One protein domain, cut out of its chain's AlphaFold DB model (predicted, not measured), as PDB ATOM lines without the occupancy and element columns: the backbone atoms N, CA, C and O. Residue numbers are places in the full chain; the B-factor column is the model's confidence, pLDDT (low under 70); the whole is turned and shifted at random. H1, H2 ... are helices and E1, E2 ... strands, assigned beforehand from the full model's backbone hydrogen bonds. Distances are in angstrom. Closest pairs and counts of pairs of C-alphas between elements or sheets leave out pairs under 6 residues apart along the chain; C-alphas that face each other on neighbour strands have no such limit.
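AT A GLANCE: This is residues 31 to 201 of the 217 residues of an uncharacterized protein of Armatimonadetes bacterium 55-13 (UniProt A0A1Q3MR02). A long, flattened barrel-like body of strands: one six-stranded sheet, E4 E1 E7 E8 E9 E12, curls like part of a barrel, and two four-stranded sheets face it, E2 E3 E6 E13 toward one end of the long axis and E5 E14 E11 E10 toward the other. Beyond the latter end, a short tail after E14 ends in the small helix H1. The printed part has 171 residues with fourteen named strands, E1 to E14 in order, then H1; the three sheets are antiparallel throughout and the class is mostly strand. The whole is compact, with a radius of gyration of the C-alphas of 17.0 A, and a rod in outline, spanning 63 by 31 by 27 A.

IN THESE COORDINATES: E1, residues 31 to 40, begins at C-alpha 31 (205.641, 184.608, 266.460) and is 30.1 A long. E2 is residues 54 to 57, E3 60 to 63, E4 65 to 70, E5 75 to 78 and E6 99 to 102. E7, residues 112 to 125, measures 33.5 A and bends by 87 degrees at residue 122. E8, residues 128 to 140, measures 38.1 A from C-alpha 128 at (211.343, 198.403, 269.040). E9 is residues 146 to 150, E10 155 to 160, E11 165 to 172 with 23.5 A, E12 175 to 177, E13 182 to 184 and E14 187 to 193 with 19.9 A. H1, residues 197 to 201, ends at C-alpha 201 (225.997, 177.868, 251.355).

HOW THE PARTS SIT: In the six-stranded sheet, twisted, E4 and E12 are edge strands. Within hydrogen-bond range are N 34 of E1 and O 67 of E4, 3.0 A apart, and N 37 of E1 and O 117 of E7, 2.9 A apart. E7, E8 and E9 form a meander, each strand the antiparallel neighbour of the one before, with N 118 and O 132 at 2.9 A and N 137 and O 149 at 2.8 A. The three sheets make a stack of sheets, three sheets face to face in turn: the parts of the six-stranded sheet and of the sheet E2 E3 E6 E13 that face each other are 7.3 A apart centre to centre, and those of the six-stranded sheet and of the sheet E5 E14 E11 E10 are 9.9 A apart centre to centre. E3 runs on into E4, E11 into E12, and E13 into E14. The closest C-alphas of E7 and E10, Met 125 and Phe 159, are 4.6 A apart. H1 is on none of the sheets; its one O i to N i+4 pair is within hydrogen-bond range.

THE WHOLE: The C-alphas farthest apart, of Asn 105 and Leu 201, are 63.7 A apart. The printed part has no cut. The links E1 to E2 and E5 to E6 are long. Mean pLDDT of the printed part is 86.8; it is under 70 at residues 46 to 52, 89 to 91, 162 and 195 to 201.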
ATOM      1  N   TRP A  31     206.645 184.121 265.528       92.75
ATOM      2  CA  TRP A  31     205.641 184.608 266.460       92.75
ATOM      3  C   TRP A  31     205.282 186.065 266.158       92.75
ATOM      4  O   TRP A  31     206.146 186.951 266.183       92.75
ATOM      5  N   VAL A  32     203.998 186.316 265.921       94.06
ATOM      6  CA  VAL A  32     203.427 187.646 265.704       94.06
ATOM      7  C   VAL A  32     202.621 188.040 266.936       94.06
ATOM      8  O   VAL A  32     201.805 187.258 267.411       94.06
ATOM      9  N   ASN A  33     202.845 189.239 267.473       93.88
ATOM     10  CA  ASN A  33     202.107 189.771 268.622       93.88
ATOM     11  C   ASN A  33     202.037 191.296 268.560       93.88
ATOM     12  O   ASN A  33     203.022 191.958 268.221       93.88
ATOM     13  N   GLY A  34     200.895 191.849 268.951       93.38
ATOM     14  CA  GLY A  34     200.760 193.273 269.161       93.38
ATOM     15  C   GLY A  34     199.400 193.701 269.689       93.38
ATOM     16  O   GLY A  34     198.627 192.915 270.248       93.38
ATOM     17  N   ALA A  35     199.126 194.986 269.498       92.44
ATOM     18  CA  ALA A  35     197.850 195.603 269.817       92.44
ATOM     19  C   ALA A  35     197.388 196.505 268.673       92.44
ATOM     20  O   ALA A  35     198.197 197.056 267.925       92.44
ATOM     21  N   ALA A  36     196.074 196.638 268.547       92.56
ATOM     22  CA  ALA A  36     195.435 197.538 267.608       92.56
ATOM     23  C   ALA A  36     194.580 198.543 268.378       92.56
ATOM     24  O   ALA A  36     193.822 198.153 269.263       92.56
ATOM     25  N   GLU A  37     194.707 199.821 268.041       92.31
ATOM     26  CA  GLU A  37     193.928 200.927 268.595       92.31
ATOM     27  C   GLU A  37     193.284 201.732 267.466       92.31
ATOM     28  O   GLU A  37     193.710 201.683 266.313       92.31
ATOM     29  N   GLY A  38     192.252 202.502 267.794       92.81
ATOM     30  CA  GLY A  38     191.418 203.168 266.803       92.81
ATOM     31  C   GLY A  38     191.039 204.578 267.202       92.81
ATOM     32  O   GLY A  38     190.952 204.894 268.388       92.81
ATOM     33  N   ALA A  39     190.778 205.420 266.208       94.12
ATOM     34  CA  ALA A  39     190.271 206.768 266.415       94.12
ATOM     35  C   ALA A  39     189.381 207.221 265.254       94.12
ATOM     36  O   ALA A  39     189.721 207.038 264.086       94.12
ATOM     37  N   PHE A  40     188.263 207.875 265.569       95.25
ATOM     38  CA  PHE A  40     187.408 208.508 264.566       95.25
ATOM     39  C   PHE A  40     187.875 209.935 264.275       95.25
ATOM     40  O   PHE A  40     188.301 210.640 265.184       95.25
ATOM     41  N   ASN A  41     187.742 210.393 263.029       94.56
ATOM     42  CA  ASN A  41     187.890 211.801 262.630       94.56
ATOM     43  C   ASN A  41     189.172 212.483 263.153       94.56
ATOM     44  O   ASN A  41     189.120 213.610 263.646       94.56
ATOM     45  N   ALA A  42     190.313 211.785 263.092       87.81
ATOM     46  CA  ALA A  42     191.608 212.255 263.602       87.81
ATOM     47  C   ALA A  42     191.635 212.609 265.107       87.81
ATOM     48  O   ALA A  42     192.471 213.397 265.556       87.81
ATOM     49  N   GLN A  43     190.748 212.014 265.908       89.38
ATOM     50  CA  GLN A  43     190.863 212.042 267.365       89.38
ATOM     51  C   GLN A  43     192.200 211.439 267.821       89.38
ATOM     52  O   GLN A  43     192.770 210.565 267.170       89.38
ATOM     53  N   ALA A  44     192.707 211.894 268.968       86.06
ATOM     54  CA  ALA A  44     193.923 211.335 269.547       86.06
ATOM     55  C   ALA A  44     193.689 209.898 270.033       86.06
ATOM     56  O   ALA A  44     192.697 209.637 270.723       86.06
ATOM     57  N   PHE A  45     194.633 208.998 269.745       84.50
ATOM     58  CA  PHE A  45     194.700 207.681 270.382       84.50
ATOM     59  C   PHE A  45     194.886 207.850 271.894       84.50
ATOM     60  O   PHE A  45     195.638 208.714 272.346       84.50
ATOM     61  N   THR A  46     194.190 207.039 272.686       68.19
ATOM     62  CA  THR A  46     194.379 206.981 274.137       68.19
ATOM     63  C   THR A  46     194.954 205.619 274.401       68.19
ATOM     64  O   THR A  46     194.253 204.618 274.328       68.19
ATOM     65  N   SER A  47     196.249 205.583 274.686       58.66
ATOM     66  CA  SER A  47     196.926 204.377 275.132       58.66
ATOM     67  C   SER A  47     196.424 204.022 276.537       58.66
ATOM     68  O   SER A  47     197.085 204.295 277.541       58.66
ATOM     69  N   SER A  48     195.209 203.497 276.646       53.50
ATOM     70  CA  SER A  48     194.659 203.029 277.916       53.50
ATOM     71  C   SER A  48     195.346 201.701 278.243       53.50
ATOM     72  O   SER A  48     195.398 200.820 277.409       53.50
ATOM     73  N   ALA A  49     195.935 201.477 279.414       48.06
ATOM     74  CA  ALA A  49     196.555 200.164 279.693       48.06
ATOM     75  C   ALA A  49     195.503 199.033 279.814       48.06
ATOM     76  O   ALA A  49     195.810 197.858 279.629       48.06
ATOM     77  N   SER A  50     194.242 199.387 280.077       50.47
ATOM     78  CA  SER A  50     193.097 198.482 280.199       50.47
ATOM     79  C   SER A  50     192.457 198.199 278.837       50.47
ATOM     80  O   SER A  50     192.123 199.132 278.115       50.47
ATOM     81  N   GLY A  51     192.252 196.925 278.488       53.31
ATOM     82  CA  GLY A  51     191.606 196.434 277.252       53.31
ATOM     83  C   GLY A  51     190.171 196.913 276.957       53.31
ATOM     84  O   GLY A  51     189.540 196.369 276.062       53.31
ATOM     85  N   ASP A  52     189.672 197.920 277.673       63.66
ATOM     86  CA  ASP A  52     188.325 198.493 277.564       63.66
ATOM     87  C   ASP A  52     188.326 199.899 276.923       63.66
ATOM     88  O   ASP A  52     187.411 200.687 277.151       63.66
ATOM     89  N   ASP A  53     189.350 200.256 276.133       75.81
ATOM     90  CA  ASP A  53     189.330 201.531 275.402       75.81
ATOM     91  C   ASP A  53     188.301 201.479 274.267       75.81
ATOM     92  O   ASP A  53     188.438 200.694 273.322       75.81
ATOM     93  N   ILE A  54     187.268 202.314 274.387       81.31
ATOM     94  CA  ILE A  54     186.127 202.365 273.474       81.31
ATOM     95  C   ILE A  54     186.054 203.749 272.853       81.31
ATOM     96  O   ILE A  54     185.945 204.757 273.559       81.31
ATOM     97  N   ARG A  55     186.045 203.806 271.521       88.25
ATOM     98  CA  ARG A  55     185.813 205.036 270.752       88.25
ATOM     99  C   ARG A  55     184.461 204.965 270.092       88.25
ATOM    100  O   ARG A  55     184.101 203.913 269.594       88.25
ATOM    101  N   SER A  56     183.699 206.052 270.070       91.00
ATOM    102  CA  SER A  56     182.404 206.025 269.395       91.00
ATOM    103  C   SER A  56     182.033 207.339 268.733       91.00
ATOM    104  O   SER A  56     182.392 208.421 269.200       91.00
ATOM    105  N   ILE A  57     181.287 207.219 267.637       91.81
ATOM    106  CA  ILE A  57     180.591 208.312 266.963       91.81
ATOM    107  C   ILE A  57     179.199 207.828 266.569       91.81
ATOM    108  O   ILE A  57     179.053 206.744 266.018       91.81
ATOM    109  N   PHE A  58     178.162 208.612 266.862       90.00
ATOM    110  CA  PHE A  58     176.792 208.342 266.400       90.00
ATOM    111  C   PHE A  58     176.318 206.882 266.603       90.00
ATOM    112  O   PHE A  58     175.678 206.308 265.735       90.00
ATOM    113  N   GLY A  59     176.669 206.243 267.725       89.75
ATOM    114  CA  GLY A  59     176.288 204.850 268.006       89.75
ATOM    115  C   GLY A  59     177.109 203.770 267.289       89.75
ATOM    116  O   GLY A  59     176.862 202.594 267.522       89.75
ATOM    117  N   LEU A  60     178.104 204.138 266.480       93.12
ATOM    118  CA  LEU A  60     179.165 203.239 266.033       93.12
ATOM    119  C   LEU A  60     180.296 203.287 267.059       93.12
ATOM    120  O   LEU A  60     180.944 204.323 267.218       93.12
ATOM    121  N   GLY A  61     180.502 202.190 267.775       92.75
ATOM    122  CA  GLY A  61     181.600 201.992 268.712       92.75
ATOM    123  C   GLY A  61     182.719 201.174 268.080       92.75
ATOM    124  O   GLY A  61     182.448 200.268 267.305       92.75
ATOM    125  N   TYR A  62     183.963 201.475 268.430       93.31
ATOM    126  CA  TYR A  62     185.145 200.664 268.179       93.31
ATOM    127  C   TYR A  62     185.756 200.275 269.521       93.31
ATOM    128  O   TYR A  62     186.038 201.154 270.343       93.31
ATOM    129  N   LYS A  63     185.998 198.980 269.718       90.75
ATOM    130  CA  LYS A  63     186.779 198.450 270.832       90.75
ATOM    131  C   LYS A  63     188.116 197.974 270.310       90.75
ATOM    132  O   LYS A  63     188.187 197.211 269.349       90.75
ATOM    133  N   ARG A  64     189.182 198.405 270.968       90.38
ATOM    134  CA  ARG A  64     190.538 197.962 270.648       90.38
ATOM    135  C   ARG A  64     190.735 196.464 270.903       90.38
ATOM    136  O   ARG A  64     189.947 195.868 271.638       90.38
ATOM    137  N   ALA A  65     191.811 195.881 270.382       89.94
ATOM    138  CA  ALA A  65     192.142 194.473 270.618       89.94
ATOM    139  C   ALA A  65     193.644 194.226 270.751       89.94
ATOM    140  O   ALA A  65     194.475 195.035 270.330       89.94
ATOM    141  N   THR A  66     193.988 193.070 271.311       91.38
ATOM    142  CA  THR A  66     195.326 192.482 271.187       91.38
ATOM    143  C   THR A  66     195.283 191.281 270.257       91.38
ATOM    144  O   THR A  66     194.243 190.655 270.059       91.38
ATOM    145  N   PHE A  67     196.421 190.929 269.677       92.56
ATOM    146  CA  PHE A  67     196.524 189.778 268.790       92.56
ATOM    147  C   PHE A  67     197.836 189.054 269.033       92.56
ATOM    148  O   PHE A  67     198.858 189.672 269.338       92.56
ATOM    149  N   SER A  68     197.808 187.732 268.900       93.88
ATOM    150  CA  SER A  68     199.028 186.944 268.958       93.88
ATOM    151  C   SER A  68     198.870 185.573 268.315       93.88
ATOM    152  O   SER A  68     197.819 184.949 268.465       93.88
ATOM    153  N   GLY A  69     199.916 185.079 267.661       93.75
ATOM    154  CA  GLY A  69     199.942 183.726 267.120       93.75
ATOM    155  C   GLY A  69     201.205 183.410 266.324       93.75
ATOM    156  O   GLY A  69     201.970 184.299 265.949       93.75
ATOM    157  N   ASP A  70     201.404 182.122 266.058       93.88
ATOM    158  CA  ASP A  70     202.476 181.618 265.204       93.88
ATOM    159  C   ASP A  70     202.048 181.608 263.735       93.88
ATOM    160  O   ASP A  70     200.959 181.146 263.388       93.88
ATOM    161  N   THR A  71     202.932 182.056 262.845       93.25
ATOM    162  CA  THR A  71     202.712 181.898 261.405       93.25
ATOM    163  C   THR A  71     202.810 180.434 260.979       93.25
ATOM    164  O   THR A  71     203.746 179.731 261.372       93.25
ATOM    165  N   THR A  72     201.947 180.013 260.060       91.94
ATOM    166  CA  THR A  72     202.104 178.765 259.299       91.94
ATOM    167  C   THR A  72     202.579 179.120 257.898       91.94
ATOM    168  O   THR A  72     201.913 179.880 257.205       91.94
ATOM    169  N   ASP A  73     203.755 178.633 257.501       88.19
ATOM    170  CA  ASP A  73     204.378 178.953 256.206       88.19
ATOM    171  C   ASP A  73     204.503 180.459 255.938       88.19
ATOM    172  O   ASP A  73     204.330 180.940 254.819       88.19
ATOM    173  N   GLY A  74     204.814 181.214 256.996       90.19
ATOM    174  CA  GLY A  74     204.952 182.663 256.926       90.19
ATOM    175  C   GLY A  74     203.622 183.402 256.802       90.19
ATOM    176  O   GLY A  74     203.641 184.577 256.481       90.19
ATOM    177  N   PHE A  75     202.478 182.764 257.051       93.88
ATOM    178  CA  PHE A  75     201.158 183.393 257.014       93.88
ATOM    179  C   PHE A  75     200.426 183.261 258.353       93.88
ATOM    180  O   PHE A  75     200.461 182.210 258.997       93.88
ATOM    181  N   ILE A  76     199.725 184.319 258.755       95.31
ATOM    182  CA  ILE A  76     198.723 184.297 259.821       95.31
ATOM    183  C   ILE A  76     197.602 185.285 259.488       95.31
ATOM    184  O   ILE A  76     197.853 186.390 259.010       95.31
ATOM    185  N   ALA A  77     196.361 184.890 259.758       95.12
ATOM    186  CA  ALA A  77     195.197 185.759 259.646       95.12
ATOM    187  C   ALA A  77     194.629 186.066 261.032       95.12
ATOM    188  O   ALA A  77     194.619 185.207 261.916       95.12
ATOM    189  N   PHE A  78     194.120 187.284 261.191       94.62
ATOM    190  CA  PHE A  78     193.419 187.742 262.383       94.62
ATOM    191  C   PHE A  78     192.019 188.221 261.990       94.62
ATOM    192  O   PHE A  78     191.820 188.755 260.901       94.62
ATOM    193  N   GLY A  79     191.039 188.007 262.862       88.44
ATOM    194  CA  GLY A  79     189.628 188.303 262.587       88.44
ATOM    195  C   GLY A  79     188.627 187.507 263.428       88.44
ATOM    196  O   GLY A  79     187.465 187.430 263.051       88.44
ATOM    197  N   GLY A  80     189.059 186.869 264.522       79.19
ATOM    198  CA  GLY A  80     188.175 186.116 265.425       79.19
ATOM    199  C   GLY A  80     187.873 186.867 266.727       79.19
ATOM    200  O   GLY A  80     188.514 187.873 267.002       79.19
ATOM    201  N   ASN A  81     186.937 186.347 267.533       79.00
ATOM    202  CA  ASN A  81     186.554 186.811 268.884       79.00
ATOM    203  C   ASN A  81     186.299 188.321 268.994       79.00
ATOM    204  O   ASN A  81     186.991 189.033 269.727       79.00
ATOM    205  N   ASP A  82     185.302 188.794 268.256       79.06
ATOM    206  CA  ASP A  82     184.783 190.140 268.421       79.06
ATOM    207  C   ASP A  82     184.170 190.331 269.817       79.06
ATOM    208  O   ASP A  82     183.688 189.400 270.467       79.06
ATOM    209  N   GLN A  83     184.204 191.570 270.297       82.62
ATOM    210  CA  GLN A  83     183.550 191.947 271.540       82.62
ATOM    211  C   GLN A  83     182.751 193.225 271.337       82.62
ATOM    212  O   GLN A  83     183.257 194.185 270.752       82.62
ATOM    213  N   ASP A  84     181.528 193.247 271.865       78.19
ATOM    214  CA  ASP A  84     180.689 194.440 271.860       78.19
ATOM    215  C   ASP A  84     181.436 195.621 272.499       78.19
ATOM    216  O   ASP A  84     181.874 195.567 273.655       78.19
ATOM    217  N   ALA A  85     181.584 196.696 271.726       78.19
ATOM    218  CA  ALA A  85     182.261 197.908 272.141       78.19
ATOM    219  C   ALA A  85     181.552 198.648 273.275       78.19
ATOM    220  O   ALA A  85     182.166 199.483 273.915       78.19
ATOM    221  N   PHE A  86     180.294 198.355 273.573       81.75
ATOM    222  CA  PHE A  86     179.542 198.981 274.656       81.75
ATOM    223  C   PHE A  86     179.432 198.092 275.904       81.75
ATOM    224  O   PHE A  86     178.766 198.472 276.868       81.75
ATOM    225  N   VAL A  87     180.118 196.941 275.926       82.06
ATOM    226  CA  VAL A  87     180.169 196.016 277.068       82.06
ATOM    227  C   VAL A  87     181.580 195.977 277.665       82.06
ATOM    228  O   VAL A  87     182.578 195.796 276.961       82.06
ATOM    229  N   SER A  88     181.673 196.131 278.990       72.75
ATOM    230  CA  SER A  88     182.917 195.974 279.753       72.75
ATOM    231  C   SER A  88     183.031 194.581 280.378       72.75
ATOM    232  O   SER A  88     182.031 193.940 280.706       72.75
ATOM    233  N   GLY A  89     184.269 194.124 280.575       66.75
ATOM    234  CA  GLY A  89     184.573 192.824 281.178       66.75
ATOM    235  C   GLY A  89     184.764 191.675 280.171       66.75
ATOM    236  O   GLY A  89     184.689 191.889 278.964       66.75
ATOM    237  N   PRO A  90     185.075 190.455 280.654       62.22
ATOM    238  CA  PRO A  90     185.361 189.295 279.804       62.22
ATOM    239  C   PRO A  90     184.158 188.848 278.946       62.22
ATOM    240  O   PRO A  90     183.023 188.966 279.416       62.22
ATOM    241  N   PRO A  91     184.382 188.232 277.763       61.62
ATOM    242  CA  PRO A  91     185.681 187.931 277.142       61.62
ATOM    243  C   PRO A  91     186.358 189.194 276.605       61.62
ATOM    244  O   PRO A  91     185.674 190.138 276.249       61.62
ATOM    245  N   ASN A  92     187.692 189.227 276.572       74.06
ATOM    246  CA  ASN A  92     188.427 190.357 275.995       74.06
ATOM    247  C   ASN A  92     188.322 190.320 274.463       74.06
ATOM    248  O   ASN A  92     188.158 189.249 273.895       74.06
ATOM    249  N   ASN A  93     188.471 191.451 273.786       78.94
ATOM    250  CA  ASN A  93     188.601 191.497 272.331       78.94
ATOM    251  C   ASN A  93     190.009 191.018 271.917       78.94
ATOM    252  O   ASN A  93     190.996 191.683 272.255       78.94
ATOM    253  N   PHE A  94     190.130 189.853 271.264       86.56
ATOM    254  CA  PHE A  94     191.439 189.245 270.974       86.56
ATOM    255  C   PHE A  94     191.520 188.516 269.627       86.56
ATOM    256  O   PHE A  94     190.566 187.892 269.179       86.56
ATOM    257  N   ASN A  95     192.719 188.497 269.033       90.50
ATOM    258  CA  ASN A  95     193.023 187.880 267.731       90.50
ATOM    259  C   ASN A  95     192.246 188.495 266.553       90.50
ATOM    260  O   ASN A  95     191.869 187.807 265.599       90.50
ATOM    261  N   ASN A  96     192.067 189.810 266.612       93.12
ATOM    262  CA  ASN A  96     191.554 190.677 265.557       93.12
ATOM    263  C   ASN A  96     192.214 192.069 265.678       93.12
ATOM    264  O   ASN A  96     193.033 192.293 266.575       93.12
ATOM    265  N   TRP A  97     191.874 193.003 264.787       93.81
ATOM    266  CA  TRP A  97     192.388 194.381 264.831       93.81
ATOM    267  C   TRP A  97     191.476 195.348 265.598       93.81
ATOM    268  O   TRP A  97     191.499 196.558 265.383       93.81
ATOM    269  N   GLY A  98     190.645 194.824 266.484       92.69
ATOM    270  CA  GLY A  98     189.538 195.516 267.120       92.69
ATOM    271  C   GLY A  98     188.198 195.034 266.583       92.69
ATOM    272  O   GLY A  98     188.120 194.251 265.636       92.69
ATOM    273  N   SER A  99     187.129 195.528 267.186       93.75
ATOM    274  CA  SER A  99     185.754 195.224 266.793       93.75
ATOM    275  C   SER A  99     184.942 196.502 266.708       93.75
ATOM    276  O   SER A  99     185.159 197.443 267.473       93.75
ATOM    277  N   PHE A 100     183.998 196.527 265.778       94.69
ATOM    278  CA  PHE A 100     183.007 197.582 265.682       94.69
ATOM    279  C   PHE A 100     181.649 197.071 266.131       94.69
ATOM    280  O   PHE A 100     181.238 195.991 265.724       94.69
ATOM    281  N   THR A 101     180.928 197.881 266.898       93.75
ATOM    282  CA  THR A 101     179.526 197.637 267.250       93.75
ATOM    283  C   THR A 101     178.684 198.792 266.755       93.75
ATOM    284  O   THR A 101     178.986 199.949 267.050       93.75
ATOM    285  N   LEU A 102     177.608 198.492 266.035       92.88
ATOM    286  CA  LEU A 102     176.657 199.500 265.581       92.88
ATOM    287  C   LEU A 102     175.368 199.397 266.391       92.88
ATOM    288  O   LEU A 102     174.704 198.365 266.385       92.88
ATOM    289  N   LEU A 103     174.975 200.471 267.068       89.69
ATOM    290  CA  LEU A 103     173.681 200.543 267.749       89.69
ATOM    291  C   LEU A 103     172.525 200.712 266.744       89.69
ATOM    292  O   LEU A 103     172.715 201.120 265.605       89.69
ATOM    293  N   SER A 104     171.298 200.407 267.169       78.62
ATOM    294  CA  SER A 104     170.123 200.230 266.295       78.62
ATOM    295  C   SER A 104     169.579 201.486 265.593       78.62
ATOM    296  O   SER A 104     168.637 201.373 264.807       78.62
ATOM    297  N   ASN A 105     170.132 202.673 265.848       73.81
ATOM    298  CA  ASN A 105     169.600 203.923 265.306       73.81
ATOM    299  C   ASN A 105     170.307 204.300 263.991       73.81
ATOM    300  O   ASN A 105     171.520 204.500 264.012       73.81
ATOM    301  N   PRO A 106     169.579 204.484 262.870       70.62
ATOM    302  CA  PRO A 106     170.171 204.958 261.621       70.62
ATOM    303  C   PRO A 106     170.798 206.344 261.799       70.62
ATOM    304  O   PRO A 106     170.148 207.249 262.327       70.62
ATOM    305  N   GLN A 107     172.040 206.523 261.354       85.38
ATOM    306  CA  GLN A 107     172.785 207.785 261.405       85.38
ATOM    307  C   GLN A 107     173.529 208.014 260.082       85.38
ATOM    308  O   GLN A 107     173.803 207.067 259.346       85.38
ATOM    309  N   SER A 108     173.850 209.274 259.770       86.75
ATOM    310  CA  SER A 108     174.705 209.614 258.625       86.75
ATOM    311  C   SER A 108     176.153 209.723 259.084       86.75
ATOM    312  O   SER A 108     176.446 210.476 260.009       86.75
ATOM    313  N   TYR A 109     177.045 209.016 258.394       90.25
ATOM    314  CA  TYR A 109     178.494 209.056 258.627       90.25
ATOM    315  C   TYR A 109     179.234 209.826 257.523       90.25
ATOM    316  O   TYR A 109     180.430 209.658 257.315       90.25
ATOM    317  N   THR A 110     178.519 210.655 256.756       88.50
ATOM    318  CA  THR A 110     179.105 211.364 255.609       88.50
ATOM    319  C   THR A 110     180.275 212.243 256.054       88.50
ATOM    320  O   THR A 110     180.101 213.157 256.858       88.50
ATOM    321  N   GLY A 111     181.460 211.989 255.489       88.62
ATOM    322  CA  GLY A 111     182.689 212.716 255.813       88.62
ATOM    323  C   GLY A 111     183.401 212.223 257.074       88.62
ATOM    324  O   GLY A 111     184.384 212.839 257.483       88.62
ATOM    325  N   ASN A 112     182.930 211.136 257.694       94.56
ATOM    326  CA  ASN A 112     183.623 210.516 258.811       94.56
ATOM    327  C   ASN A 112     184.726 209.570 258.338       94.56
ATOM    328  O   ASN A 112     184.583 208.837 257.360       94.56
ATOM    329  N   THR A 113     185.818 209.554 259.091       96.81
ATOM    330  CA  THR A 113     186.942 208.646 258.863       96.81
ATOM    331  C   THR A 113     187.257 207.875 260.128       96.81
ATOM    332  O   THR A 113     186.958 208.315 261.243       96.81
ATOM    333  N   PHE A 114     187.911 206.737 259.957       97.00
ATOM    334  CA  PHE A 114     188.482 205.972 261.049       97.00
ATOM    335  C   PHE A 114     189.951 205.693 260.754       97.00
ATOM    336  O   PHE A 114     190.299 205.330 259.636       97.00
ATOM    337  N   THR A 115     190.815 205.867 261.746       96.62
ATOM    338  CA  THR A 115     192.225 205.495 261.648       96.62
ATOM    339  C   THR A 115     192.493 204.357 262.613       96.62
ATOM    340  O   THR A 115     192.325 204.509 263.822       96.62
ATOM    341  N   LEU A 116     192.937 203.235 262.060       96.00
ATOM    342  CA  LEU A 116     193.429 202.080 262.784       96.00
ATOM    343  C   LEU A 116     194.946 202.188 262.932       96.00
ATOM    344  O   LEU A 116     195.663 202.284 261.937       96.00
ATOM    345  N   LYS A 117     195.439 202.131 264.164       94.81
ATOM    346  CA  LYS A 117     196.862 202.007 264.471       94.81
ATOM    347  C   LYS A 117     197.148 200.583 264.918       94.81
ATOM    348  O   LYS A 117     196.513 200.103 265.852       94.81
ATOM    349  N   VAL A 118     198.112 199.928 264.281       94.75
ATOM    350  CA  VAL A 118     198.532 198.567 264.633       94.75
ATOM    351  C   VAL A 118     199.997 198.589 265.026       94.75
ATOM    352  O   VAL A 118     200.849 198.984 264.235       94.75
ATOM    353  N   ASP A 119     200.270 198.157 266.250       94.38
ATOM    354  CA  ASP A 119     201.596 198.124 266.849       94.38
ATOM    355  C   ASP A 119     202.036 196.666 267.017       94.38
ATOM    356  O   ASP A 119     201.513 195.946 267.869       94.38
ATOM    357  N   PHE A 120     203.020 196.228 266.234       94.12
ATOM    358  CA  PHE A 120     203.650 194.917 266.368       94.12
ATOM    359  C   PHE A 120     204.801 194.988 267.370       94.12
ATOM    360  O   PHE A 120     205.788 195.699 267.172       94.12
ATOM    361  N   THR A 121     204.681 194.221 268.451       93.00
ATOM    362  CA  THR A 121     205.750 194.017 269.442       93.00
ATOM    363  C   THR A 121     206.619 192.804 269.108       93.00
ATOM    364  O   THR A 121     207.750 192.708 269.577       93.00
ATOM    365  N   SER A 122     206.108 191.896 268.270       92.06
ATOM    366  CA  SER A 122     206.863 190.825 267.626       92.06
ATOM    367  C   SER A 122     206.297 190.555 266.226       92.06
ATOM    368  O   SER A 122     205.072 190.488 266.090       92.06
ATOM    369  N   PRO A 123     207.146 190.354 265.201       91.62
ATOM    370  CA  PRO A 123     208.581 190.633 265.223       91.62
ATOM    371  C   PRO A 123     208.863 192.132 265.433       91.62
ATOM    372  O   PRO A 123     208.014 192.982 265.181       91.62
ATOM    373  N   ALA A 124     210.059 192.444 265.928       88.56
ATOM    374  CA  ALA A 124     210.486 193.791 266.304       88.56
ATOM    375  C   ALA A 124     211.713 194.228 265.491       88.56
ATOM    376  O   ALA A 124     212.463 193.392 264.983       88.56
ATOM    377  N   MET A 125     211.959 195.537 265.411       87.50
ATOM    378  CA  MET A 125     213.205 196.084 264.861       87.50
ATOM    379  C   MET A 125     214.084 196.581 266.007       87.50
ATOM    380  O   MET A 125     213.746 197.570 266.654       87.50
ATOM    381  N   ASN A 126     215.204 195.899 266.277       84.00
ATOM    382  CA  ASN A 126     216.124 196.241 267.374       84.00
ATOM    383  C   ASN A 126     215.428 196.337 268.751       84.00
ATOM    384  O   ASN A 126     215.751 197.201 269.564       84.00
ATOM    385  N   GLY A 127     214.433 195.477 268.995       81.31
ATOM    386  CA  GLY A 127     213.612 195.500 270.213       81.31
ATOM    387  C   GLY A 127     212.552 196.611 270.265       81.31
ATOM    388  O   GLY A 127     211.882 196.751 271.284       81.31
ATOM    389  N   GLY A 128     212.393 197.395 269.192       87.00
ATOM    390  CA  GLY A 128     211.343 198.403 269.040       87.00
ATOM    391  C   GLY A 128     210.077 197.875 268.356       87.00
ATOM    392  O   GLY A 128     210.099 196.863 267.655       87.00
ATOM    393  N   THR A 129     208.976 198.599 268.538       91.75
ATOM    394  CA  THR A 129     207.667 198.306 267.936       91.75
ATOM    395  C   THR A 129     207.618 198.729 266.468       91.75
ATOM    396  O   THR A 129     208.026 199.842 266.132       91.75
ATOM    397  N   LEU A 130     207.072 197.876 265.600       93.88
ATOM    398  CA  LEU A 130     206.724 198.247 264.225       93.88
ATOM    399  C   LEU A 130     205.288 198.775 264.222       93.88
ATOM    400  O   LEU A 130     204.378 198.052 264.616       93.88
ATOM    401  N   ALA A 131     205.084 200.020 263.804       93.75
ATOM    402  CA  ALA A 131     203.778 200.670 263.854       93.75
ATOM    403  C   ALA A 131     203.250 200.974 262.447       93.75
ATOM    404  O   ALA A 131     203.952 201.573 261.630       93.75
ATOM    405  N   ALA A 132     201.996 200.607 262.194       95.12
ATOM    406  CA  ALA A 132     201.239 200.950 260.995       95.12
ATOM    407  C   ALA A 132     200.056 201.857 261.355       95.12
ATOM    408  O   ALA A 132     199.493 201.760 262.445       95.12
ATOM    409  N   SER A 133     199.650 202.730 260.434       95.25
ATOM    410  CA  SER A 133     198.416 203.512 260.552       95.25
ATOM    411  C   SER A 133     197.643 203.437 259.244       95.25
ATOM    412  O   SER A 133     198.122 203.918 258.221       95.25
ATOM    413  N   ILE A 134     196.466 202.819 259.288       96.75
ATOM    414  CA  ILE A 134     195.573 202.623 258.147       96.75
ATOM    415  C   ILE A 134     194.349 203.497 258.351       96.75
ATOM    416  O   ILE A 134     193.687 203.416 259.385       96.75
ATOM    417  N   THR A 135     194.034 204.332 257.371       96.62
ATOM    418  CA  THR A 135     192.814 205.137 257.395       96.62
ATOM    419  C   THR A 135     191.755 204.488 256.520       96.62
ATOM    420  O   THR A 135     192.062 203.968 255.450       96.62
ATOM    421  N   GLY A 136     190.510 204.543 256.982       96.75
ATOM    422  CA  GLY A 136     189.338 204.156 256.223       96.75
ATOM    423  C   GLY A 136     188.243 205.217 256.242       96.75
ATOM    424  O   GLY A 136     188.176 206.066 257.141       96.75
ATOM    425  N   GLN A 137     187.392 205.177 255.223       96.81
ATOM    426  CA  GLN A 137     186.188 205.995 255.123       96.81
ATOM    427  C   GLN A 137     185.026 205.276 255.801       96.81
ATOM    428  O   GLN A 137     184.806 204.091 255.568       96.81
ATOM    429  N   VAL A 138     184.270 205.999 256.629       95.56
ATOM    430  CA  VAL A 138     183.070 205.466 257.279       95.56
ATOM    431  C   VAL A 138     181.858 205.957 256.503       95.56
ATOM    432  O   VAL A 138     181.678 207.159 256.316       95.56
ATOM    433  N   SER A 139     181.014 205.043 256.043       93.25
ATOM    434  CA  SER A 139     179.848 205.377 255.228       93.25
ATOM    435  C   SER A 139     178.612 204.600 255.670       93.25
ATOM    436  O   SER A 139     178.672 203.430 256.031       93.25
ATOM    437  N   SER A 140     177.464 205.278 255.671       89.56
ATOM    438  CA  SER A 140     176.163 204.652 255.919       89.56
ATOM    439  C   SER A 140     175.643 203.971 254.656       89.56
ATOM    440  O   SER A 140     175.657 204.578 253.582       89.56
ATOM    441  N   ILE A 141     175.086 202.773 254.802       81.50
ATOM    442  CA  ILE A 141     174.327 202.079 253.759       81.50
ATOM    443  C   ILE A 141     172.831 202.413 253.948       81.50
ATOM    444  O   ILE A 141     172.383 202.511 255.095       81.50
ATOM    445  N   PRO A 142     172.029 202.571 252.873       73.56
ATOM    446  CA  PRO A 142     170.596 202.881 252.971       73.56
ATOM    447  C   PRO A 142     169.777 201.946 253.879       73.56
ATOM    448  O   PRO A 142     168.777 202.381 254.445       73.56
ATOM    449  N   ASP A 143     170.230 200.706 254.073       74.00
ATOM    450  CA  ASP A 143     169.566 199.678 254.886       74.00
ATOM    451  C   ASP A 143     169.957 199.716 256.382       74.00
ATOM    452  O   ASP A 143     169.727 198.759 257.120       74.00
ATOM    453  N   GLY A 144     170.566 200.813 256.849       78.62
ATOM    454  CA  GLY A 144     170.900 201.026 258.264       78.62
ATOM    455  C   GLY A 144     172.195 200.358 258.736       78.62
ATOM    456  O   GLY A 144     172.457 200.329 259.935       78.62
ATOM    457  N   GLY A 145     173.003 199.832 257.814       88.00
ATOM    458  CA  GLY A 145     174.360 199.358 258.091       88.00
ATOM    459  C   GLY A 145     175.412 200.457 257.941       88.00
ATOM    460  O   GLY A 145     175.154 201.521 257.370       88.00
ATOM    461  N   VAL A 146     176.619 200.170 258.414       93.50
ATOM    462  CA  VAL A 146     177.802 201.011 258.214       93.50
ATOM    463  C   VAL A 146     178.894 200.193 257.551       93.50
ATOM    464  O   VAL A 146     179.175 199.077 257.974       93.50
ATOM    465  N   THR A 147     179.534 200.760 256.541       94.38
ATOM    466  CA  THR A 147     180.769 200.238 255.957       94.38
ATOM    467  C   THR A 147     181.954 201.076 256.395       94.38
ATOM    468  O   THR A 147     181.875 202.305 256.439       94.38
ATOM    469  N   ILE A 148     183.051 200.398 256.713       96.56
ATOM    470  CA  ILE A 148     184.372 200.986 256.873       96.56
ATOM    471  C   ILE A 148     185.237 200.443 255.734       96.56
ATOM    472  O   ILE A 148     185.556 199.255 255.706       96.56
ATOM    473  N   ASP A 149     185.558 201.327 254.797       96.88
ATOM    474  CA  ASP A 149     186.395 201.071 253.620       96.88
ATOM    475  C   ASP A 149     187.826 201.502 253.952       96.88
ATOM    476  O   ASP A 149     188.095 202.703 254.061       96.88
ATOM    477  N   PHE A 150     188.699 200.538 254.243       97.62
ATOM    478  CA  PHE A 150     190.084 200.767 254.647       97.62
ATOM    479  C   PHE A 150     191.006 200.823 253.428       97.62
ATOM    480  O   PHE A 150     190.792 200.151 252.429       97.62
ATOM    481  N   ASP A 151     192.129 201.538 253.538       96.31
ATOM    482  CA  ASP A 151     193.218 201.349 252.575       96.31
ATOM    483  C   ASP A 151     193.810 199.927 252.706       96.31
ATOM    484  O   ASP A 151     194.634 199.660 253.586       96.31
ATOM    485  N   ASN A 152     193.388 199.000 251.836       94.25
ATOM    486  CA  ASN A 152     193.820 197.597 251.874       94.25
ATOM    487  C   ASN A 152     195.223 197.361 251.280       94.25
ATOM    488  O   ASN A 152     195.615 196.208 251.061       94.25
ATOM    489  N   ASN A 153     195.992 198.416 250.989       95.94
ATOM    490  CA  ASN A 153     197.372 198.269 250.544       95.94
ATOM    491  C   ASN A 153     198.251 197.663 251.646       95.94
ATOM    492  O   ASN A 153     198.219 198.076 252.808       95.94
ATOM    493  N   TYR A 154     199.104 196.714 251.254       95.75
ATOM    494  CA  TYR A 154     200.073 196.115 252.164       95.75
ATOM    495  C   TYR A 154     201.044 197.165 252.716       95.75
ATOM    496  O   TYR A 154     201.692 197.897 251.967       95.75
ATOM    497  N   GLN A 155     201.186 197.185 254.039       96.44
ATOM    498  CA  GLN A 155     202.247 197.904 254.737       96.44
ATOM    499  C   GLN A 155     203.448 196.985 254.884       96.44
ATOM    500  O   GLN A 155     203.287 195.849 255.322       96.44
ATOM    501  N   TYR A 156     204.639 197.473 254.545       94.88
ATOM    502  CA  TYR A 156     205.867 196.681 254.542       94.88
ATOM    503  C   TYR A 156     206.829 197.156 255.624       94.88
ATOM    504  O   TYR A 156     207.154 198.340 255.706       94.88
ATOM    505  N   PHE A 157     207.348 196.210 256.398       94.19
ATOM    506  CA  PHE A 157     208.328 196.451 257.444       94.19
ATOM    507  C   PHE A 157     209.503 195.494 257.303       94.19
ATOM    508  O   PHE A 157     209.329 194.300 257.057       94.19
ATOM    509  N   GLN A 158     210.704 196.019 257.513       92.69
ATOM    510  CA  GLN A 158     211.860 195.192 257.832       92.69
ATOM    511  C   GLN A 158     211.883 194.946 259.335       92.69
ATOM    512  O   GLN A 158     211.587 195.850 260.118       92.69
ATOM    513  N   PHE A 159     212.282 193.747 259.740       91.38
ATOM    514  CA  PHE A 159     212.532 193.444 261.141       91.38
ATOM    515  C   PHE A 159     213.871 192.730 261.310       91.38
ATOM    516  O   PHE A 159     214.335 192.011 260.427       91.38
ATOM    517  N   ASN A 160     214.472 192.939 262.477       88.19
ATOM    518  CA  ASN A 160     215.650 192.230 262.956       88.19
ATOM    519  C   ASN A 160     215.427 192.022 264.451       88.19
ATOM    520  O   ASN A 160     215.413 192.983 265.231       88.19
ATOM    521  N   ASN A 161     215.205 190.765 264.830       71.75
ATOM    522  CA  ASN A 161     214.940 190.377 266.213       71.75
ATOM    523  C   ASN A 161     216.160 189.683 266.849       71.75
ATOM    524  O   ASN A 161     216.019 188.765 267.656       71.75
ATOM    525  N   GLY A 162     217.374 190.033 266.402       69.75
ATOM    526  CA  GLY A 162     218.654 189.472 266.857       69.75
ATOM    527  C   GLY A 162     218.910 187.997 266.506       69.75
ATOM    528  O   GLY A 162     220.059 187.566 266.506       69.75
ATOM    529  N   SER A 163     217.862 187.224 266.207       70.94
ATOM    530  CA  SER A 163     217.929 185.803 265.826       70.94
ATOM    531  C   SER A 163     217.386 185.527 264.425       70.94
ATOM    532  O   SER A 163     217.769 184.536 263.810       70.94
ATOM    533  N   VAL A 164     216.477 186.374 263.938       74.62
ATOM    534  CA  VAL A 164     215.826 186.248 262.633       74.62
ATOM    535  C   VAL A 164     215.640 187.644 262.066       74.62
ATOM    536  O   VAL A 164     215.090 188.522 262.741       74.62
ATOM    537  N   ASP A 165     216.065 187.790 260.819       86.94
ATOM    538  CA  ASP A 165     215.862 188.981 260.009       86.94
ATOM    539  C   ASP A 165     214.840 188.650 258.938       86.94
ATOM    540  O   ASP A 165     214.687 187.486 258.558       86.94
ATOM    541  N   GLY A 166     214.101 189.644 258.469       90.25
ATOM    542  CA  GLY A 166     213.113 189.396 257.439       90.25
ATOM    543  C   GLY A 166     212.200 190.567 257.164       90.25
ATOM    544  O   GLY A 166     212.410 191.699 257.608       90.25
ATOM    545  N   TRP A 167     211.156 190.248 256.413       92.06
ATOM    546  CA  TRP A 167     210.119 191.184 256.021       92.06
ATOM    547  C   TRP A 167     208.786 190.766 256.606       92.06
ATOM    548  O   TRP A 167     208.415 189.594 256.541       92.06
ATOM    549  N   LEU A 168     208.069 191.734 257.159       94.25
ATOM    550  CA  LEU A 168     206.677 191.603 257.552       94.25
ATOM    551  C   LEU A 168     205.852 192.479 256.620       94.25
ATOM    552  O   LEU A 168     206.177 193.652 256.431       94.25
ATOM    553  N   TRP A 169     204.783 191.928 256.057       94.88
ATOM    554  CA  TRP A 169     203.761 192.733 255.412       94.88
ATOM    555  C   TRP A 169     202.385 192.449 255.981       94.88
ATOM    556  O   TRP A 169     202.051 191.319 256.330       94.88
ATOM    557  N   PHE A 170     201.600 193.507 256.098       95.50
ATOM    558  CA  PHE A 170     200.341 193.517 256.823       95.50
ATOM    559  C   PHE A 170     199.286 194.265 256.014       95.50
ATOM    560  O   PHE A 170     199.594 195.298 255.419       95.50
ATOM    561  N   ARG A 171     198.049 193.766 256.022       96.69
ATOM    562  CA  ARG A 171     196.888 194.488 255.493       96.69
ATOM    563  C   ARG A 171     195.661 194.318 256.380       96.69
ATOM    564  O   ARG A 171     195.557 193.366 257.155       96.69
ATOM    565  N   VAL A 172     194.712 195.223 256.186       97.69
ATOM    566  CA  VAL A 172     193.399 195.236 256.835       97.69
ATOM    567  C   VAL A 172     192.344 195.027 255.762       97.69
ATOM    568  O   VAL A 172     192.473 195.580 254.671       97.69
ATOM    569  N   ASN A 173     191.319 194.238 256.065       97.25
ATOM    570  CA  ASN A 173     190.162 194.067 255.195       97.25
ATOM    571  C   ASN A 173     189.077 195.092 255.525       97.25
ATOM    572  O   ASN A 173     188.920 195.495 256.680       97.25
ATOM    573  N   ASP A 174     188.277 195.432 254.522       97.00
ATOM    574  CA  ASP A 174     187.062 196.215 254.719       97.00
ATOM    575  C   ASP A 174     186.056 195.470 255.585       97.00
ATOM    576  O   ASP A 174     186.043 194.234 255.660       97.00
ATOM    577  N   LEU A 175     185.187 196.242 256.226       94.69
ATOM    578  CA  LEU A 175     184.179 195.706 257.119       94.69
ATOM    579  C   LEU A 175     182.836 196.391 256.905       94.69
ATOM    580  O   LEU A 175     182.748 197.606 256.750       94.69
ATOM    581  N   SER A 176     181.771 195.601 256.971       93.81
ATOM    582  CA  SER A 176     180.399 196.086 257.051       93.81
ATOM    583  C   SER A 176     179.776 195.623 258.358       93.81
ATOM    584  O   SER A 176     179.796 194.431 258.649       93.81
ATOM    585  N   VAL A 177     179.187 196.546 259.107       92.69
ATOM    586  CA  VAL A 177     178.523 196.287 260.384       92.69
ATOM    587  C   VAL A 177     177.033 196.533 260.213       92.69
ATOM    588  O   VAL A 177     176.609 197.617 259.797       92.69
ATOM    589  N   HIS A 178     176.228 195.522 260.520       90.69
ATOM    590  CA  HIS A 178     174.779 195.662 260.542       90.69
ATOM    591  C   HIS A 178     174.305 196.227 261.887       90.69
ATOM    592  O   HIS A 178     174.986 196.118 262.906       90.69
ATOM    593  N   HIS A 179     173.127 196.845 261.907       88.12
ATOM    594  CA  HIS A 179     172.604 197.436 263.132       88.12
ATOM    595  C   HIS A 179     172.384 196.381 264.236       88.12
ATOM    596  O   HIS A 179     171.929 195.264 263.992       88.12
ATOM    597  N   GLY A 180     172.740 196.719 265.470       88.25
ATOM    598  CA  GLY A 180     172.694 195.801 266.608       88.25
ATOM    599  C   GLY A 180     173.689 194.636 266.543       88.25
ATOM    600  O   GLY A 180     173.561 193.720 267.350       88.25
ATOM    601  N   GLN A 181     174.635 194.639 265.600       91.19
ATOM    602  CA  GLN A 181     175.682 193.624 265.497       91.19
ATOM    603  C   GLN A 181     177.037 194.177 265.925       91.19
ATOM    604  O   GLN A 181     177.274 195.392 265.945       91.19
ATOM    605  N   THR A 182     177.918 193.241 266.260       92.88
ATOM    606  CA  THR A 182     179.344 193.478 266.441       92.88
ATOM    607  C   THR A 182     180.087 192.678 265.389       92.88
ATOM    608  O   THR A 182     179.683 191.568 265.064       92.88
ATOM    609  N   GLU A 183     181.134 193.268 264.828       94.12
ATOM    610  CA  GLU A 183     181.966 192.620 263.826       94.12
ATOM    611  C   GLU A 183     183.444 192.894 264.111       94.12
ATOM    612  O   GLU A 183     183.839 194.023 264.428       94.12
ATOM    613  N   ALA A 184     184.278 191.861 263.991       94.81
ATOM    614  CA  ALA A 184     185.726 191.979 264.135       94.81
ATOM    615  C   ALA A 184     186.366 192.562 262.871       94.81
ATOM    616  O   ALA A 184     186.079 192.152 261.746       94.81
ATOM    617  N   VAL A 185     187.332 193.456 263.064       96.06
ATOM    618  CA  VAL A 185     188.212 193.909 261.990       96.06
ATOM    619  C   VAL A 185     189.205 192.794 261.683       96.06
ATOM    620  O   VAL A 185     189.956 192.349 262.557       96.06
ATOM    621  N   SER A 186     189.214 192.345 260.430       96.62
ATOM    622  CA  SER A 186     190.044 191.232 259.973       96.62
ATOM    623  C   SER A 186     191.187 191.684 259.069       96.62
ATOM    624  O   SER A 186     191.223 192.812 258.578       96.62
ATOM    625  N   GLY A 187     192.154 190.800 258.864       96.50
ATOM    626  CA  GLY A 187     193.266 191.015 257.952       96.50
ATOM    627  C   GLY A 187     194.279 189.889 258.043       96.50
ATOM    628  O   GLY A 187     194.079 188.896 258.748       96.50
ATOM    629  N   ASP A 188     195.388 190.065 257.346       96.00
ATOM    630  CA  ASP A 188     196.470 189.096 257.336       96.00
ATOM    631  C   ASP A 188     197.828 189.755 257.474       96.00
ATOM    632  O   ASP A 188     198.052 190.927 257.158       96.00
ATOM    633  N   VAL A 189     198.730 188.936 257.992       96.69
ATOM    634  CA  VAL A 189     200.141 189.222 258.119       96.69
ATOM    635  C   VAL A 189     200.867 188.103 257.409       96.69
ATOM    636  O   VAL A 189     200.599 186.921 257.648       96.69
ATOM    637  N   HIS A 190     201.832 188.474 256.579       94.62
ATOM    638  CA  HIS A 190     202.830 187.522 256.154       94.62
ATOM    639  C   HIS A 190     204.210 187.945 256.612       94.62
ATOM    640  O   HIS A 190     204.540 189.126 256.723       94.62
ATOM    641  N   VAL A 191     205.026 186.936 256.849       92.56
ATOM    642  CA  VAL A 191     206.373 187.057 257.353       92.56
ATOM    643  C   VAL A 191     207.264 186.211 256.465       92.56
ATOM    644  O   VAL A 191     207.040 185.014 256.297       92.56
ATOM    645  N   THR A 192     208.288 186.838 255.898       90.19
ATOM    646  CA  THR A 192     209.339 186.159 255.141       90.19
ATOM    647  C   THR A 192     210.651 186.296 255.907       90.19
ATOM    648  O   THR A 192     211.329 187.319 255.768       90.19
ATOM    649  N   PRO A 193     211.010 185.300 256.734       83.44
ATOM    650  CA  PRO A 193     212.330 185.214 257.344       83.44
ATOM    651  C   PRO A 193     213.399 185.075 256.263       83.44
ATOM    652  O   PRO A 193     213.228 184.309 255.311       83.44
ATOM    653  N   GLU A 194     214.521 185.766 256.413       79.00
ATOM    654  CA  GLU A 194     215.698 185.508 255.600       79.00
ATOM    655  C   GLU A 194     216.183 184.080 255.884       79.00
ATOM    656  O   GLU A 194     216.460 183.726 257.036       79.00
ATOM    657  N   PRO A 195     216.264 183.207 254.866       62.88
ATOM    658  CA  PRO A 195     216.644 181.828 255.099       62.88
ATOM    659  C   PRO A 195     218.096 181.767 255.581       62.88
ATOM    660  O   PRO A 195     219.027 182.123 254.854       62.88
ATOM    661  N   ALA A 196     218.308 181.194 256.771       56.78
ATOM    662  CA  ALA A 196     219.635 180.868 257.312       56.78
ATOM    663  C   ALA A 196     220.505 180.042 256.330       56.78
ATOM    664  O   ALA A 196     221.733 180.000 256.436       56.78
ATOM    665  N   SER A 197     219.876 179.420 255.329       52.84
ATOM    666  CA  SER A 197     220.495 178.709 254.208       52.84
ATOM    667  C   SER A 197     221.498 179.549 253.403       52.84
ATOM    668  O   SER A 197     222.485 178.993 252.919       52.84
ATOM    669  N   CYS A 198     221.313 180.872 253.289       51.59
ATOM    670  CA  CYS A 198     222.294 181.742 252.622       51.59
ATOM    671  C   CYS A 198     223.645 181.759 253.359       51.59
ATOM    672  O   CYS A 198     224.698 181.801 252.722       51.59
ATOM    673  N   LEU A 199     223.633 181.630 254.691       52.25
ATOM    674  CA  LEU A 199     224.847 181.567 255.506       52.25
ATOM    675  C   LEU A 199     225.533 180.189 255.419       52.25
ATOM    676  O   LEU A 199     226.759 180.102 255.449       52.25
ATOM    677  N   ALA A 200     224.759 179.109 255.258       53.75
ATOM    678  CA  ALA A 200     225.270 177.736 255.166       53.75
ATOM    679  C   ALA A 200     225.839 177.362 253.778       53.75
ATOM    680  O   ALA A 200     226.690 176.474 253.682       53.75
ATOM    681  N   LEU A 201     225.431 178.051 252.703       55.19
ATOM    682  CA  LEU A 201     225.997 177.868 251.355       55.19
ATOM    683  C   LEU A 201     227.406 178.469 251.198       55.19
ATOM    684  O   LEU A 201     228.205 177.973 250.399       55.19
TER     685      LEU A 201